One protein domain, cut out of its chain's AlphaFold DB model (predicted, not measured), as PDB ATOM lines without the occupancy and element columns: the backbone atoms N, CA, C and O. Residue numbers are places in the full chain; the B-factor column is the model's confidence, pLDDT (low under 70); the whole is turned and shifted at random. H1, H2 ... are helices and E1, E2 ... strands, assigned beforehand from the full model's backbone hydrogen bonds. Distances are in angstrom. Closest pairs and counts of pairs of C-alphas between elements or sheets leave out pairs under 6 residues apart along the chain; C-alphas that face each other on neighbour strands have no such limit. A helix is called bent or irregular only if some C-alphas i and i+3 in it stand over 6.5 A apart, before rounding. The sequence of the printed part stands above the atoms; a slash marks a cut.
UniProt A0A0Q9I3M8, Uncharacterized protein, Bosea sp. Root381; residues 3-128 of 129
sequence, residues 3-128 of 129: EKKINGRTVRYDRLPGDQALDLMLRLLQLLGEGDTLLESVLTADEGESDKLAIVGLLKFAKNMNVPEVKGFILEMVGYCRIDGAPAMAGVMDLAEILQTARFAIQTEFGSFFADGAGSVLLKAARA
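What this domain is: This is residues 3 to 128 of the 129 residues of an uncharacterized protein of Bosea sp. Root381 (UniProt A0A0Q9I3M8). A long, kinked helix, H5, runs through the middle, with a small three-stranded sheet over its first part and H4 crossing it on the side away from the sheet, H1 next to H4. A helical hairpin, H2 and H3, packs on H5 near its kink through H2, and H6 lies at the far end of the longest axis from the sheet. The printed part has 126 residues, with six named helices and three strands in the order E1 E2 H1 H2 H3 H4 E3 H5 H6. The sheet runs E1 E2 E3, antiparallel throughout, and the class is mostly helix. The whole is compact, with a radius of gyration of the C-alphas of 14.4 A and spans of 44 by 30 by 30 A.

Where its parts are: Find C-alpha 3 at (124.994, 136.053, 160.584), where E1, residues 3 to 6, begins; E2, residues 9 to 13, follows. H1 runs from 18 to 32, 20.4 A long, H2 from 36 to 43, H3 from 47 to 61, 20.2 A, and H4 from 67 to 79, 18.1 A. E3 is residues 81 to 83. Look for C-alpha 95 at (117.759, 152.028, 150.779); there H5 begins, ending at residue 116 after 30.7 A. It is irregular, with C-alphas 109 and 112 7.4 A apart and a kink of 53 degrees near residue 110. H6, residues 119 to 126, ends at C-alpha 126 at (140.856, 140.583, 133.278).

How they stand to each other: Start at the hairpin E1 and E2, where N 4 and O 11 are 2.8 A apart, within hydrogen-bond range; between E2 and E3, N 12 and O 82 are at 2.8 A. H5 is on one face of the sheet, making two layers, a helix and a sheet, at a height over the sheet of 9.5 A; the closest C-alphas of E2 and H5, Tyr 13 and Ala 105, are 6.0 A apart. H4 touches H5 with residues 74 to 78 alone, about perpendicular at 80 degrees, Val 78 and Ala 102 having the closest C-alphas, 5.2 A. H1 and H4 only just touch, with 3 pairs of C-alphas within 8 A, the closest Leu 31 and Val 70 at 6.8 A. In the hairpin H2 and H3, the closest C-alphas, Ser 41 and Ser 50, are 4.5 A apart. H2 touches H5, closest at Leu 43 and Gly 111, 7.6 A. H6 touches no helix. Every O i to N i+4 pair is within range in H1, H4 and H6; in H2 2 of 4 are, in H3 10 of 11, in H5 16 of 18.

The domain as a whole: The C-alphas farthest apart, Gly 85 and Ala 128, are 44.2 A apart. The printed part has no cut; the link from E3 to H5 is long, the others tight. Read the B-factor column: residues 31 to 65 and 111 to 128 are under 70.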
ATOM      1  N   GLU A   3     125.929 135.129 159.950       85.38
ATOM      2  CA  GLU A   3     124.994 136.053 160.584       85.38
ATOM      3  C   GLU A   3     125.705 137.380 160.851       85.38
ATOM      4  O   GLU A   3     126.870 137.401 161.257       85.38
ATOM      5  N   LYS A   4     125.015 138.496 160.611       86.38
ATOM      6  CA  LYS A   4     125.524 139.849 160.843       86.38
ATOM      7  C   LYS A   4     124.405 140.750 161.352       86.38
ATOM      8  O   LYS A   4     123.268 140.662 160.897       86.38
ATOM      9  N   LYS A   5     124.728 141.647 162.286       85.69
ATOM     10  CA  LYS A   5     123.798 142.703 162.702       85.69
ATOM     11  C   LYS A   5     123.834 143.854 161.701       85.69
ATOM     12  O   LYS A   5     124.902 144.410 161.452       85.69
ATOM     13  N   ILE A   6     122.675 144.208 161.157       83.81
ATOM     14  CA  ILE A   6     122.478 145.316 160.215       83.81
ATOM     15  C   ILE A   6     121.294 146.132 160.725       83.81
ATOM     16  O   ILE A   6     120.234 145.574 160.987       83.81
ATOM     17  N   ASN A   7     121.491 147.435 160.935       82.19
ATOM     18  CA  ASN A   7     120.461 148.351 161.444       82.19
ATOM     19  C   ASN A   7     119.711 147.844 162.703       82.19
ATOM     20  O   ASN A   7     118.497 147.960 162.830       82.19
ATOM     21  N   GLY A   8     120.436 147.200 163.627       81.06
ATOM     22  CA  GLY A   8     119.863 146.620 164.850       81.06
ATOM     23  C   GLY A   8     119.140 145.278 164.671       81.06
ATOM     24  O   GLY A   8     118.790 144.659 165.675       81.06
ATOM     25  N   ARG A   9     118.980 144.792 163.434       85.44
ATOM     26  CA  ARG A   9     118.344 143.515 163.094       85.44
ATOM     27  C   ARG A   9     119.370 142.431 162.800       85.44
ATOM     28  O   ARG A   9     120.483 142.715 162.350       85.44
ATOM     29  N   THR A  10     119.015 141.181 163.072       89.69
ATOM     30  CA  THR A  10     119.896 140.039 162.806       89.69
ATOM     31  C   THR A  10     119.645 139.538 161.397       89.69
ATOM     32  O   THR A  10     118.592 138.970 161.113       89.69
ATOM     33  N   VAL A  11     120.617 139.744 160.514       90.25
ATOM     34  CA  VAL A  11     120.564 139.302 159.125       90.25
ATOM     35  C   VAL A  11     121.373 138.026 158.979       90.25
ATOM     36  O   VAL A  11     122.555 137.971 159.318       90.25
ATOM     37  N   ARG A  12     120.734 136.990 158.453       91.44
ATOM     38  CA  ARG A  12     121.327 135.696 158.146       91.44
ATOM     39  C   ARG A  12     121.292 135.473 156.646       91.44
ATOM     40  O   ARG A  12     120.300 135.796 156.005       91.44
ATOM     41  N   TYR A  13     122.342 134.868 156.108       90.50
ATOM     42  CA  TYR A  13     122.384 134.458 154.710       90.50
ATOM     43  C   TYR A  13     122.475 132.934 154.591       90.50
ATOM     44  O   TYR A  13     123.335 132.289 155.212       90.50
ATOM     45  N   ASP A  14     121.563 132.365 153.802       86.00
ATOM     46  CA  ASP A  14     121.522 130.943 153.482       86.00
ATOM     47  C   ASP A  14     122.311 130.722 152.180       86.00
ATOM     48  O   ASP A  14     121.906 131.186 151.118       86.00
ATOM     49  N   ARG A  15     123.467 130.045 152.280       85.62
ATOM     50  CA  ARG A  15     124.342 129.798 151.122       85.62
ATOM     51  C   ARG A  15     123.634 128.995 150.045       85.62
ATOM     52  O   ARG A  15     122.884 128.065 150.355       85.62
ATOM     53  N   LEU A  16     123.945 129.327 148.803       86.12
ATOM     54  CA  LEU A  16     123.319 128.705 147.653       86.12
ATOM     55  C   LEU A  16     123.992 127.376 147.288       86.12
ATOM     56  O   LEU A  16     125.160 127.134 147.614       86.12
ATOM     57  N   PRO A  17     123.261 126.489 146.597       87.81
ATOM     58  CA  PRO A  17     123.860 125.398 145.840       87.81
ATOM     59  C   PRO A  17     124.888 125.925 144.826       87.81
ATOM     60  O   PRO A  17     124.731 127.010 144.269       87.81
ATOM     61  N   GLY A  18     125.956 125.158 144.585       81.44
ATOM     62  CA  GLY A  18     127.112 125.632 143.813       81.44
ATOM     63  C   GLY A  18     126.824 125.976 142.346       81.44
ATOM     64  O   GLY A  18     127.497 126.834 141.784       81.44
ATOM     65  N   ASP A  19     125.823 125.346 141.736       83.00
ATOM     66  CA  ASP A  19     125.322 125.665 140.394       83.00
ATOM     67  C   ASP A  19     124.640 127.042 140.355       83.00
ATOM     68  O   ASP A  19     124.978 127.877 139.520       83.00
ATOM     69  N   GLN A  20     123.765 127.327 141.321       85.56
ATOM     70  CA  GLN A  20     123.095 128.629 141.441       85.56
ATOM     71  C   GLN A  20     124.081 129.748 141.797       85.56
ATOM     72  O   GLN A  20     124.000 130.857 141.265       85.56
ATOM     73  N   ALA A  21     125.047 129.450 142.669       80.44
ATOM     74  CA  ALA A  21     126.121 130.373 143.014       80.44
ATOM     75  C   ALA A  21     126.975 130.733 141.785       80.44
ATOM     76  O   ALA A  21     127.330 131.897 141.600       80.44
ATOM     77  N   LEU A  22     127.275 129.757 140.919       79.31
ATOM     78  CA  LEU A  22     128.030 129.977 139.684       79.31
ATOM     79  C   LEU A  22     127.281 130.900 138.714       79.31
ATOM     80  O   LEU A  22     127.880 131.851 138.210       79.31
ATOM     81  N   ASP A  23     125.986 130.672 138.494       83.44
ATOM     82  CA  ASP A  23     125.167 131.525 137.622       83.44
ATOM     83  C   ASP A  23     125.124 132.976 138.123       83.44
ATOM     84  O   ASP A  23     125.322 133.922 137.353       83.44
ATOM     85  N   LEU A  24     124.937 133.169 139.432       82.81
ATOM     86  CA  LEU A  24     124.962 134.498 140.044       82.81
ATOM     87  C   LEU A  24     126.339 135.153 139.967       82.81
ATOM     88  O   LEU A  24     126.425 136.361 139.755       82.81
ATOM     89  N   MET A  25     127.416 134.379 140.090       77.38
ATOM     90  CA  MET A  25     128.774 134.891 139.932       77.38
ATOM     91  C   MET A  25     129.035 135.360 138.499       77.38
ATOM     92  O   MET A  25     129.590 136.438 138.299       77.38
ATOM     93  N   LEU A  26     128.612 134.594 137.491       77.56
ATOM     94  CA  LEU A  26     128.748 134.986 136.085       77.56
ATOM     95  C   LEU A  26     127.925 136.242 135.774       77.56
ATOM     96  O   LEU A  26     128.426 137.141 135.099       77.56
ATOM     97  N   ARG A  27     126.706 136.353 136.318       80.44
ATOM     98  CA  ARG A  27     125.890 137.576 136.219       80.44
ATOM     99  C   ARG A  27     126.547 138.759 136.918       80.44
ATOM    100  O   ARG A  27     126.578 139.844 136.351       80.44
ATOM    101  N   LEU A  28     127.127 138.558 138.102       75.56
ATOM    102  CA  LEU A  28     127.884 139.591 138.808       75.56
ATOM    103  C   LEU A  28     129.071 140.075 137.963       75.56
ATOM    104  O   LEU A  28     129.251 141.278 137.821       75.56
ATOM    105  N   LEU A  29     129.837 139.169 137.349       70.69
ATOM    106  CA  LEU A  29     130.953 139.521 136.462       70.69
ATOM    107  C   LEU A  29     130.488 140.270 135.203       70.69
ATOM    108  O   LEU A  29     131.113 141.250 134.810       70.69
ATOM    109  N   GLN A  30     129.369 139.864 134.596       72.12
ATOM    110  CA  GLN A  30     128.770 140.580 133.462       72.12
ATOM    111  C   GLN A  30     128.295 141.983 133.848       72.12
ATOM    112  O   GLN A  30     128.520 142.933 133.103       72.12
ATOM    113  N   LEU A  31     127.659 142.112 135.016       69.50
ATOM    114  CA  LEU A  31     127.241 143.397 135.568       69.50
ATOM    115  C   LEU A  31     128.439 144.289 135.864       69.50
ATOM    116  O   LEU A  31     128.358 145.497 135.660       69.50
ATOM    117  N   LEU A  32     129.539 143.689 136.325       64.31
ATOM    118  CA  LEU A  32     130.776 144.394 136.609       64.31
ATOM    119  C   LEU A  32     131.478 144.934 135.366       64.31
ATOM    120  O   LEU A  32     132.182 145.939 135.470       64.31
ATOM    121  N   GLY A  33     131.237 144.338 134.196       60.44
ATOM    122  CA  GLY A  33     131.923 144.700 132.957       60.44
ATOM    123  C   GLY A  33     133.448 144.678 133.132       60.44
ATOM    124  O   GLY A  33     133.979 143.909 133.927       60.44
ATOM    125  N   GLU A  34     134.159 145.587 132.463       53.97
ATOM    126  CA  GLU A  34     135.596 145.869 132.685       53.97
ATOM    127  C   GLU A  34     135.860 146.648 134.004       53.97
ATOM    128  O   GLU A  34     136.850 147.362 134.162       53.97
ATOM    129  N   GLY A  35     134.929 146.603 134.960       51.91
ATOM    130  CA  GLY A  35     134.902 147.427 136.167       51.91
ATOM    131  C   GLY A  35     135.818 146.927 137.282       51.91
ATOM    132  O   GLY A  35     135.344 146.620 138.374       51.91
ATOM    133  N   ASP A  36     137.130 146.942 137.042       53.50
ATOM    134  CA  ASP A  36     138.205 146.583 137.990       53.50
ATOM    135  C   ASP A  36     138.108 147.284 139.367       53.50
ATOM    136  O   ASP A  36     138.624 146.796 140.369       53.50
ATOM    137  N   THR A  37     137.425 148.431 139.445       52.22
ATOM    138  CA  THR A  37     137.425 149.329 140.618       52.22
ATOM    139  C   THR A  37     136.271 149.110 141.600       52.22
ATOM    140  O   THR A  37     136.410 149.426 142.781       52.22
ATOM    141  N   LEU A  38     135.136 148.550 141.163       51.88
ATOM    142  CA  LEU A  38     133.999 148.284 142.060       51.88
ATOM    143  C   LEU A  38     134.234 147.036 142.909       51.88
ATOM    144  O   LEU A  38     133.870 147.005 144.085       51.88
ATOM    145  N   LEU A  39     134.911 146.037 142.342       52.06
ATOM    146  CA  LEU A  39     135.238 144.821 143.068       52.06
ATOM    147  C   LEU A  39     136.295 145.066 144.159       52.06
ATOM    148  O   LEU A  39     136.167 144.521 145.252       52.06
ATOM    149  N   GLU A  40     137.273 145.948 143.913       52.44
ATOM    150  CA  GLU A  40     138.243 146.372 144.936       52.44
ATOM    151  C   GLU A  40     137.539 146.984 146.154       52.44
ATOM    152  O   GLU A  40     137.812 146.574 147.275       52.44
ATOM    153  N   SER A  41     136.537 147.852 145.968       53.94
ATOM    154  CA  SER A  41     135.796 148.442 147.099       53.94
ATOM    155  C   SER A  41     135.006 147.437 147.951       53.94
ATOM    156  O   SER A  41     134.810 147.649 149.146       53.94
ATOM    157  N   VAL A  42     134.562 146.322 147.361       51.59
ATOM    158  CA  VAL A  42     133.845 145.255 148.082       51.59
ATOM    159  C   VAL A  42     134.809 144.371 148.884       51.59
ATOM    160  O   VAL A  42     134.405 143.819 149.915       51.59
ATOM    161  N   LEU A  43     136.061 144.258 148.422       52.72
ATOM    162  CA  LEU A  43     137.115 143.409 148.985       52.72
ATOM    163  C   LEU A  43     138.050 144.145 149.961       52.72
ATOM    164  O   LEU A  43     138.717 143.489 150.760       52.72
ATOM    165  N   THR A  44     138.094 145.479 149.938       51.31
ATOM    166  CA  THR A  44     138.912 146.272 150.867       51.31
ATOM    167  C   THR A  44     138.327 146.240 152.283       51.31
ATOM    168  O   THR A  44     137.162 146.571 152.506       51.31
ATOM    169  N   ALA A  45     139.156 145.843 153.255       47.09
ATOM    170  CA  ALA A  45     138.802 145.762 154.677       47.09
ATOM    171  C   ALA A  45     138.814 147.127 155.400       47.09
ATOM    172  O   ALA A  45     138.371 147.216 156.542       47.09
ATOM    173  N   ASP A  46     139.325 148.172 154.744       47.75
ATOM    174  CA  ASP A  46     139.420 149.536 155.268       47.75
ATOM    175  C   ASP A  46     138.179 150.360 154.866       47.75
ATOM    176  O   ASP A  46     137.952 150.649 153.685       47.75
ATOM    177  N   GLU A  47     137.334 150.702 155.846       52.34
ATOM    178  CA  GLU A  47     136.018 151.325 155.626       52.34
ATOM    179  C   GLU A  47     136.114 152.706 154.949       52.34
ATOM    180  O   GLU A  47     135.259 153.051 154.133       52.34
ATOM    181  N   GLY A  48     137.176 153.479 155.214       49.00
ATOM    182  CA  GLY A  48     137.345 154.826 154.652       49.00
ATOM    183  C   GLY A  48     137.806 154.849 153.189       49.00
ATOM    184  O   GLY A  48     137.479 155.774 152.441       49.00
ATOM    185  N   GLU A  49     138.554 153.829 152.765       48.00
ATOM    186  CA  GLU A  49     139.040 153.680 151.388       48.00
ATOM    187  C   GLU A  49     138.014 152.943 150.507       48.00
ATOM    188  O   GLU A  49     137.813 153.305 149.342       48.00
ATOM    189  N   SER A  50     137.272 152.002 151.110       51.59
ATOM    190  CA  SER A  50     136.083 151.340 150.553       51.59
ATOM    191  C   SER A  50     135.079 152.352 149.999       51.59
ATOM    192  O   SER A  50     134.645 152.212 148.858       51.59
ATOM    193  N   ASP A  51     134.740 153.404 150.747       45.81
ATOM    194  CA  ASP A  51     133.696 154.352 150.332       45.81
ATOM    195  C   ASP A  51     134.105 155.223 149.133       45.81
ATOM    196  O   ASP A  51     133.303 155.463 148.227       45.81
ATOM    197  N   LYS A  52     135.370 155.660 149.056       44.72
ATOM    198  CA  LYS A  52     135.866 156.427 147.898       44.72
ATOM    199  C   LYS A  52     135.959 155.570 146.638       44.72
ATOM    200  O   LYS A  52     135.565 156.030 145.564       44.72
ATOM    201  N   LEU A  53     136.452 154.337 146.761       52.00
ATOM    202  CA  LEU A  53     136.526 153.390 145.648       52.00
ATOM    203  C   LEU A  53     135.128 152.939 145.204       52.00
ATOM    204  O   LEU A  53     134.880 152.850 144.003       52.00
ATOM    205  N   ALA A  54     134.192 152.770 146.141       49.66
ATOM    206  CA  ALA A  54     132.798 152.461 145.845       49.66
ATOM    207  C   ALA A  54     132.127 153.593 145.062       49.66
ATOM    208  O   ALA A  54     131.444 153.314 144.084       49.66
ATOM    209  N   ILE A  55     132.355 154.864 145.423       44.38
ATOM    210  CA  ILE A  55     131.783 156.025 144.716       44.38
ATOM    211  C   ILE A  55     132.386 156.191 143.312       44.38
ATOM    212  O   ILE A  55     131.650 156.397 142.347       44.38
ATOM    213  N   VAL A  56     133.711 156.089 143.162       44.69
ATOM    214  CA  VAL A  56     134.381 156.195 141.848       44.69
ATOM    215  C   VAL A  56     134.019 155.011 140.950       44.69
ATOM    216  O   VAL A  56     133.765 155.192 139.757       44.69
ATOM    217  N   GLY A  57     133.946 153.818 141.534       53.31
ATOM    218  CA  GLY A  57     133.472 152.614 140.881       53.31
ATOM    219  C   GLY A  57     132.014 152.758 140.440       53.31
ATOM    220  O   GLY A  57     131.753 152.605 139.254       53.31
ATOM    221  N   LEU A  58     131.101 153.183 141.324       48.41
ATOM    222  CA  LEU A  58     129.690 153.483 141.025       48.41
ATOM    223  C   LEU A  58     129.528 154.505 139.894       48.41
ATOM    224  O   LEU A  58     128.677 154.321 139.032       48.41
ATOM    225  N   LEU A  59     130.342 155.565 139.861       43.56
ATOM    226  CA  LEU A  59     130.278 156.596 138.816       43.56
ATOM    227  C   LEU A  59     130.748 156.091 137.442       43.56
ATOM    228  O   LEU A  59     130.192 156.501 136.422       43.56
ATOM    229  N   LYS A  60     131.746 155.198 137.395       49.59
ATOM    230  CA  LYS A  60     132.167 154.521 136.154       49.59
ATOM    231  C   LYS A  60     131.157 153.454 135.720       49.59
ATOM    232  O   LYS A  60     130.876 153.331 134.532       49.59
ATOM    233  N   PHE A  61     130.559 152.761 136.684       53.72
ATOM    234  CA  PHE A  61     129.508 151.766 136.483       53.72
ATOM    235  C   PHE A  61     128.222 152.356 135.920       53.72
ATOM    236  O   PHE A  61     127.650 151.828 134.973       53.72
ATOM    237  N   ALA A  62     127.781 153.482 136.483       50.62
ATOM    238  CA  ALA A  62     126.488 154.091 136.197       50.62
ATOM    239  C   ALA A  62     126.320 154.508 134.727       50.62
ATOM    240  O   ALA A  62     125.189 154.627 134.262       50.62
ATOM    241  N   LYS A  63     127.416 154.703 133.978       53.00
ATOM    242  CA  LYS A  63     127.363 155.066 132.553       53.00
ATOM    243  C   LYS A  63     126.963 153.915 131.624       53.00
ATOM    244  O   LYS A  63     126.365 154.192 130.592       53.00
ATOM    245  N   ASN A  64     127.248 152.666 131.995       59.75
ATOM    246  CA  ASN A  64     126.976 151.477 131.173       59.75
ATOM    247  C   ASN A  64     126.004 150.499 131.856       59.75
ATOM    248  O   ASN A  64     125.813 149.374 131.396       59.75
ATOM    249  N   MET A  65     125.397 150.911 132.971       65.44
ATOM    250  CA  MET A  65     124.610 150.027 133.819       65.44
ATOM    251  C   MET A  65     123.256 149.709 133.185       65.44
ATOM    252  O   MET A  65     122.430 150.599 132.968       65.44
ATOM    253  N   ASN A  66     122.970 148.422 132.992       73.88
ATOM    254  CA  ASN A  66     121.592 147.966 132.859       73.88
ATOM    255  C   ASN A  66     120.928 148.083 134.243       73.88
ATOM    256  O   ASN A  66     120.996 147.172 135.066       73.88
ATOM    257  N   VAL A  67     120.355 149.258 134.526       73.00
ATOM    258  CA  VAL A  67     119.752 149.597 135.826       73.00
ATOM    259  C   VAL A  67     118.720 148.553 136.286       73.00
ATOM    260  O   VAL A  67     118.785 148.154 137.452       73.00
ATOM    261  N   PRO A  68     117.804 148.062 135.421       81.69
ATOM    262  CA  PRO A  68     116.932 146.936 135.752       81.69
ATOM    263  C   PRO A  68     117.674 145.682 136.221       81.69
ATOM    264  O   PRO A  68     117.276 145.099 137.227       81.69
ATOM    265  N   GLU A  69     118.753 145.299 135.537       81.19
ATOM    266  CA  GLU A  69     119.510 144.081 135.850       81.19
ATOM    267  C   GLU A  69     120.243 144.199 137.189       81.19
ATOM    268  O   GLU A  69     120.151 143.305 138.027       81.19
ATOM    269  N   VAL A  70     120.898 145.336 137.452       77.38
ATOM    270  CA  VAL A  70     121.584 145.573 138.734       77.38
ATOM    271  C   VAL A  70     120.596 145.615 139.891       77.38
ATOM    272  O   VAL A  70     120.829 145.006 140.934       77.38
ATOM    273  N   LYS A  71     119.460 146.297 139.712       82.50
ATOM    274  CA  LYS A  71     118.392 146.290 140.713       82.50
ATOM    275  C   LYS A  71     117.873 144.869 140.944       82.50
ATOM    276  O   LYS A  71     117.692 144.485 142.095       82.50
ATOM    277  N   GLY A  72     117.641 144.105 139.876       86.06
ATOM    278  CA  GLY A  72     117.202 142.712 139.946       86.06
ATOM    279  C   GLY A  72     118.173 141.854 140.748       86.06
ATOM    280  O   GLY A  72     117.759 141.210 141.706       86.06
ATOM    281  N   PHE A  73     119.466 141.944 140.436       85.75
ATOM    282  CA  PHE A  73     120.528 141.233 141.142       85.75
ATOM    283  C   PHE A  73     120.587 141.593 142.634       85.75
ATOM    284  O   PHE A  73     120.624 140.707 143.483       85.75
ATOM    285  N   ILE A  74     120.540 142.885 142.983       84.12
ATOM    286  CA  ILE A  74     120.543 143.331 144.387       84.12
ATOM    287  C   ILE A  74     119.347 142.745 145.146       84.12
ATOM    288  O   ILE A  74     119.512 142.216 146.245       84.12
ATOM    289  N   LEU A  75     118.147 142.828 144.570       88.88
ATOM    290  CA  LEU A  75     116.929 142.324 145.205       88.88
ATOM    291  C   LEU A  75     116.928 140.798 145.326       88.88
ATOM    292  O   LEU A  75     116.460 140.273 146.332       88.88
ATOM    293  N   GLU A  76     117.476 140.100 144.336       90.56
ATOM    294  CA  GLU A  76     117.649 138.651 144.354       90.56
ATOM    295  C   GLU A  76     118.609 138.222 145.472       90.56
ATOM    296  O   GLU A  76     118.256 137.373 146.287       90.56
ATOM    297  N   MET A  77     119.761 138.891 145.604       87.75
ATOM    298  CA  MET A  77     120.708 138.634 146.696       87.75
ATOM    299  C   MET A  77     120.092 138.888 148.076       87.75
ATOM    300  O   MET A  77     120.310 138.103 148.999       87.75
ATOM    301  N   VAL A  78     119.294 139.951 148.225       89.31
ATOM    302  CA  VAL A  78     118.533 140.208 149.459       89.31
ATOM    303  C   VAL A  78     117.495 139.114 149.701       89.31
ATOM    304  O   VAL A  78     117.309 138.723 150.846       89.31
ATOM    305  N   GLY A  79     116.854 138.578 148.662       89.88
ATOM    306  CA  GLY A  79     115.854 137.512 148.776       89.88
ATOM    307  C   GLY A  79     116.381 136.211 149.395       89.88
ATOM    308  O   GLY A  79     115.608 135.469 150.002       89.88
ATOM    309  N   TYR A  80     117.688 135.961 149.313       90.50
ATOM    310  CA  TYR A  80     118.353 134.827 149.968       90.50
ATOM    311  C   TYR A  80     118.729 135.089 151.438       90.50
ATOM    312  O   TYR A  80     119.242 134.203 152.129       90.50
ATOM    313  N   CYS A  81     118.464 136.295 151.945       90.44
ATOM    314  CA  CYS A  81     118.646 136.631 153.350       90.44
ATOM    315  C   CYS A  81     117.389 136.351 154.182       90.44
ATOM    316  O   CYS A  81     116.245 136.398 153.721       90.44
ATOM    317  N   ARG A  82     117.612 136.148 155.478       91.62
ATOM    318  CA  ARG A  82     116.593 136.168 156.523       91.62
ATOM    319  C   ARG A  82     116.895 137.283 157.508       91.62
ATOM    320  O   ARG A  82     118.037 137.420 157.932       91.62
ATOM    321  N   ILE A  83     115.881 138.041 157.900       89.56
ATOM    322  CA  ILE A  83     115.977 139.078 158.927       89.56
ATOM    323  C   ILE A  83     115.132 138.647 160.118       89.56
ATOM    324  O   ILE A  83     113.945 138.364 159.967       89.56
ATOM    325  N   ASP A  84     115.764 138.540 161.285       88.50
ATOM    326  CA  ASP A  84     115.135 138.113 162.541       88.50
ATOM    327  C   ASP A  84     114.350 136.787 162.399       88.50
ATOM    328  O   ASP A  84     113.310 136.565 163.013       88.50
ATOM    329  N   GLY A  85     114.855 135.887 161.542       84.62
ATOM    330  CA  GLY A  85     114.274 134.569 161.258       84.62
ATOM    331  C   GLY A  85     113.257 134.522 160.108       84.62
ATOM    332  O   GLY A  85     112.984 133.431 159.593       84.62
ATOM    333  N   ALA A  86     112.752 135.667 159.644       87.88
ATOM    334  CA  ALA A  86     111.808 135.764 158.528       87.88
ATOM    335  C   ALA A  86     112.520 136.024 157.185       87.88
ATOM    336  O   ALA A  86     113.614 136.584 157.187       87.88
ATOM    337  N   PRO A  87     111.934 135.652 156.028       88.56
ATOM    338  CA  PRO A  87     112.478 136.024 154.721       88.56
ATOM    339  C   PRO A  87     112.643 137.540 154.586       88.56
ATOM    340  O   PRO A  87     111.746 138.307 154.944       88.56
ATOM    341  N   ALA A  88     113.785 137.973 154.062       88.69
ATOM    342  CA  ALA A  88     114.053 139.376 153.799       88.69
ATOM    343  C   ALA A  88     113.077 139.934 152.747       88.69
ATOM    344  O   ALA A  88     112.945 139.406 151.644       88.69
ATOM    345  N   MET A  89     112.407 141.038 153.079       86.38
ATOM    346  CA  MET A  89     111.489 141.737 152.179       86.38
ATOM    347  C   MET A  89     112.019 143.137 151.875       86.38
ATOM    348  O   MET A  89     111.896 144.044 152.691       86.38
ATOM    349  N   ALA A  90     112.586 143.338 150.686       81.94
ATOM    350  CA  ALA A  90     113.169 144.629 150.310       81.94
ATOM    351  C   ALA A  90     112.151 145.789 150.327       81.94
ATOM    352  O   ALA A  90     112.523 146.928 150.576       81.94
ATOM    353  N   GLY A  91     110.859 145.511 150.115       83.19
ATOM    354  CA  GLY A  91     109.802 146.531 150.129       83.19
ATOM    355  C   GLY A  91     109.537 147.186 151.492       83.19
ATOM    356  O   GLY A  91     108.842 148.195 151.535       83.19
ATOM    357  N   VAL A  92     110.070 146.631 152.588       83.12
ATOM    358  CA  VAL A  92     109.938 147.183 153.953       83.12
ATOM    359  C   VAL A  92     111.272 147.661 154.537       83.12
ATOM    360  O   VAL A  92     111.345 147.994 155.718       83.12
ATOM    361  N   MET A  93     112.332 147.651 153.732       84.62
ATOM    362  CA  MET A  93     113.665 148.115 154.109       84.62
ATOM    363  C   MET A  93     113.906 149.507 153.535       84.62
ATOM    364  O   MET A  93     113.396 149.847 152.464       84.62
ATOM    365  N   ASP A  94     114.713 150.307 154.226       86.25
ATOM    366  CA  ASP A  94     115.236 151.531 153.626       86.25
ATOM    367  C   ASP A  94     116.360 151.217 152.619       86.25
ATOM    368  O   ASP A  94     116.886 150.103 152.546       86.25
ATOM    369  N   LEU A  95     116.729 152.207 151.803       79.06
ATOM    370  CA  LEU A  95     117.759 152.028 150.779       79.06
ATOM    371  C   LEU A  95     119.111 151.599 151.374       79.06
ATOM    372  O   LEU A  95     119.801 150.771 150.780       79.06
ATOM    373  N   ALA A  96     119.499 152.154 152.524       78.31
ATOM    374  CA  ALA A  96     120.786 151.859 153.142       78.31
ATOM    375  C   ALA A  96     120.836 150.405 153.623       78.31
ATOM    376  O   ALA A  96     121.821 149.702 153.402       78.31
ATOM    377  N   GLU A  97     119.750 149.929 154.209       83.62
ATOM    378  CA  GLU A  97     119.603 148.571 154.692       83.62
ATOM    379  C   GLU A  97     119.540 147.543 153.561       83.62
ATOM    380  O   GLU A  97     120.170 146.489 153.675       83.62
ATOM    381  N   ILE A  98     118.861 147.850 152.448       84.06
ATOM    382  CA  ILE A  98     118.883 147.008 151.239       84.06
ATOM    383  C   ILE A  98     120.326 146.826 150.767       84.06
ATOM    384  O   ILE A  98     120.771 145.699 150.549       84.06
ATOM    385  N   LEU A  99     121.075 147.925 150.640       80.75
ATOM    386  CA  LEU A  99     122.455 147.891 150.156       80.75
ATOM    387  C   LEU A  99     123.393 147.168 151.133       80.75
ATOM    388  O   LEU A  99     124.227 146.374 150.702       80.75
ATOM    389  N   GLN A 100     123.242 147.383 152.443       79.38
ATOM    390  CA  GLN A 100     124.032 146.690 153.465       79.38
ATOM    391  C   GLN A 100     123.731 145.185 153.501       79.38
ATOM    392  O   GLN A 100     124.656 144.375 153.596       79.38
ATOM    393  N   THR A 101     122.458 144.805 153.378       85.12
ATOM    394  CA  THR A 101     122.013 143.403 153.332       85.12
ATOM    395  C   THR A 101     122.525 142.707 152.074       85.12
ATOM    396  O   THR A 101     123.082 141.614 152.163       85.12
ATOM    397  N   ALA A 102     122.420 143.361 150.915       83.00
ATOM    398  CA  ALA A 102     122.960 142.853 149.658       83.00
ATOM    399  C   ALA A 102     124.487 142.701 149.715       83.00
ATOM    400  O   ALA A 102     125.014 141.655 149.337       83.00
ATOM    401  N   ARG A 103     125.209 143.698 150.249       81.50
ATOM    402  CA  ARG A 103     126.667 143.625 150.449       81.50
ATOM    403  C   ARG A 103     127.044 142.426 151.314       81.50
ATOM    404  O   ARG A 103     127.961 141.691 150.963       81.50
ATOM    405  N   PHE A 104     126.336 142.217 152.421       84.06
ATOM    406  CA  PHE A 104     126.567 141.076 153.302       84.06
ATOM    407  C   PHE A 104     126.333 139.735 152.595       84.06
ATOM    408  O   PHE A 104     127.162 138.834 152.727       84.06
ATOM    409  N   ALA A 105     125.256 139.614 151.816       85.94
ATOM    410  CA  ALA A 105     124.959 138.422 151.028       85.94
ATOM    411  C   ALA A 105     126.076 138.120 150.011       85.94
ATOM    412  O   ALA A 105     126.619 137.018 149.991       85.94
ATOM    413  N   ILE A 106     126.493 139.130 149.238       83.38
ATOM    414  CA  ILE A 106     127.569 139.025 148.237       83.38
ATOM    415  C   ILE A 106     128.898 138.630 148.893       83.38
ATOM    416  O   ILE A 106     129.573 137.718 148.416       83.38
ATOM    417  N   GLN A 107     129.274 139.276 150.001       78.50
ATOM    418  CA  GLN A 107     130.502 138.948 150.732       78.50
ATOM    419  C   GLN A 107     130.453 137.538 151.330       78.50
ATOM    420  O   GLN A 107     131.458 136.833 151.330       78.50
ATOM    421  N   THR A 108     129.296 137.104 151.825       85.69
ATOM    422  CA  THR A 108     129.150 135.772 152.423       85.69
ATOM    423  C   THR A 108     129.234 134.660 151.381       85.69
ATOM    424  O   THR A 108     129.816 133.606 151.669       85.69
ATOM    425  N   GLU A 109     128.651 134.882 150.204       83.75
ATOM    426  CA  GLU A 109     128.596 133.891 149.129       83.75
ATOM    427  C   GLU A 109     129.908 133.833 148.344       83.75
ATOM    428  O   GLU A 109     130.502 132.765 148.203       83.75
ATOM    429  N   PHE A 110     130.426 134.986 147.911       79.56
ATOM    430  CA  PHE A 110     131.583 135.051 147.013       79.56
ATOM    431  C   PHE A 110     132.883 135.495 147.687       79.56
ATOM    432  O   PHE A 110     133.949 135.380 147.084       79.56
ATOM    433  N   GLY A 111     132.847 135.979 148.931       69.62
ATOM    434  CA  GLY A 111     134.034 136.521 149.605       69.62
ATOM    435  C   GLY A 111     135.194 135.529 149.667       69.62
ATOM    436  O   GLY A 111     136.318 135.892 149.342       69.62
ATOM    437  N   SER A 112     134.925 134.254 149.968       68.75
ATOM    438  CA  SER A 112     135.959 133.208 149.971       68.75
ATOM    439  C   SER A 112     136.507 132.891 148.575       68.75
ATOM    440  O   SER A 112     137.673 132.537 148.440       68.75
ATOM    441  N   PHE A 113     135.699 133.036 147.520       66.56
ATOM    442  CA  PHE A 113     136.153 132.819 146.142       66.56
ATOM    443  C   PHE A 113     137.153 133.895 145.692       66.56
ATOM    444  O   PHE A 113     138.137 133.591 145.010       66.56
ATOM    445  N   PHE A 114     136.914 135.144 146.097       61.97
ATOM    446  CA  PHE A 114     137.795 136.267 145.788       61.97
ATOM    447  C   PHE A 114     139.012 136.358 146.717       61.97
ATOM    448  O   PHE A 114     140.081 136.740 146.248       61.97
ATOM    449  N   ALA A 115     138.878 135.978 147.993       58.00
ATOM    450  CA  ALA A 115     139.963 136.044 148.972       58.00
ATOM    451  C   ALA A 115     140.976 134.885 148.863       58.00
ATOM    452  O   ALA A 115     142.177 135.140 148.926       58.00
ATOM    453  N   ASP A 116     140.526 133.638 148.657       53.84
ATOM    454  CA  ASP A 116     141.363 132.448 148.918       53.84
ATOM    455  C   ASP A 116     141.778 131.626 147.679       53.84
ATOM    456  O   ASP A 116     142.443 130.599 147.821       53.84
ATOM    457  N   GLY A 117     141.430 132.007 146.441       55.59
ATOM    458  CA  GLY A 117     141.757 131.133 145.302       55.59
ATOM    459  C   GLY A 117     141.572 131.702 143.896       55.59
ATOM    460  O   GLY A 117     142.324 132.573 143.456       55.59
ATOM    461  N   ALA A 118     140.612 131.141 143.152       51.97
ATOM    462  CA  ALA A 118     140.474 131.280 141.698       51.97
ATOM    463  C   ALA A 118     139.971 132.657 141.222       51.97
ATOM    464  O   ALA A 118     140.339 133.092 140.128       51.97
ATOM    465  N   GLY A 119     139.199 133.376 142.046       52.09
ATOM    466  CA  GLY A 119     138.736 134.727 141.722       52.09
ATOM    467  C   GLY A 119     139.889 135.710 141.539       52.09
ATOM    468  O   GLY A 119     139.865 136.521 140.617       52.09
ATOM    469  N   SER A 120     140.957 135.567 142.332       51.34
ATOM    470  CA  SER A 120     142.174 136.384 142.215       51.34
ATOM    471  C   SER A 120     142.921 136.187 140.884       51.34
ATOM    472  O   SER A 120     143.579 137.107 140.398       51.34
ATOM    473  N   VAL A 121     142.807 135.004 140.265       52.66
ATOM    474  CA  VAL A 121     143.431 134.676 138.971       52.66
ATOM    475  C   VAL A 121     142.598 135.220 137.814       52.66
ATOM    476  O   VAL A 121     143.160 135.819 136.902       52.66
ATOM    477  N   LEU A 122     141.270 135.081 137.875       51.91
ATOM    478  CA  LEU A 122     140.361 135.704 136.905       51.91
ATOM    479  C   LEU A 122     140.480 137.233 136.928       51.91
ATOM    480  O   LEU A 122     140.529 137.851 135.870       51.91
ATOM    481  N   LEU A 123     140.636 137.826 138.115       51.81
ATOM    482  CA  LEU A 123     140.939 139.249 138.294       51.81
ATOM    483  C   LEU A 123     142.251 139.653 137.612       51.81
ATOM    484  O   LEU A 123     142.306 140.650 136.900       51.81
ATOM    485  N   LYS A 124     143.317 138.867 137.787       49.28
ATOM    486  CA  LYS A 124     144.602 139.124 137.116       49.28
ATOM    487  C   LYS A 124     144.517 138.968 135.596       49.28
ATOM    488  O   LYS A 124     145.197 139.704 134.892       49.28
ATOM    489  N   ALA A 125     143.713 138.029 135.101       47.94
ATOM    490  CA  ALA A 125     143.512 137.817 133.669       47.94
ATOM    491  C   ALA A 125     142.683 138.943 133.029       47.94
ATOM    492  O   ALA A 125     143.035 139.400 131.948       47.94
ATOM    493  N   ALA A 126     141.646 139.432 133.717       47.41
ATOM    494  CA  ALA A 126     140.856 140.583 133.278       47.41
ATOM    495  C   ALA A 126     141.692 141.874 133.198       47.41
ATOM    496  O   ALA A 126     141.498 142.664 132.287       47.41
ATOM    497  N   ARG A 127     142.677 142.045 134.092       43.50
ATOM    498  CA  ARG A 127     143.632 143.176 134.093       43.50
ATOM    499  C   ARG A 127     144.670 143.154 132.967       43.50
ATOM    500  O   ARG A 127     145.385 144.139 132.791       43.50
ATOM    501  N   ALA A 128     144.848 142.017 132.295       44.28
ATOM    502  CA  ALA A 128     145.889 141.809 131.288       44.28
ATOM    503  C   ALA A 128     145.368 141.880 129.839       44.28
ATOM    504  O   ALA A 128     146.180 141.788 128.914       44.28
TER     505      ALA A 128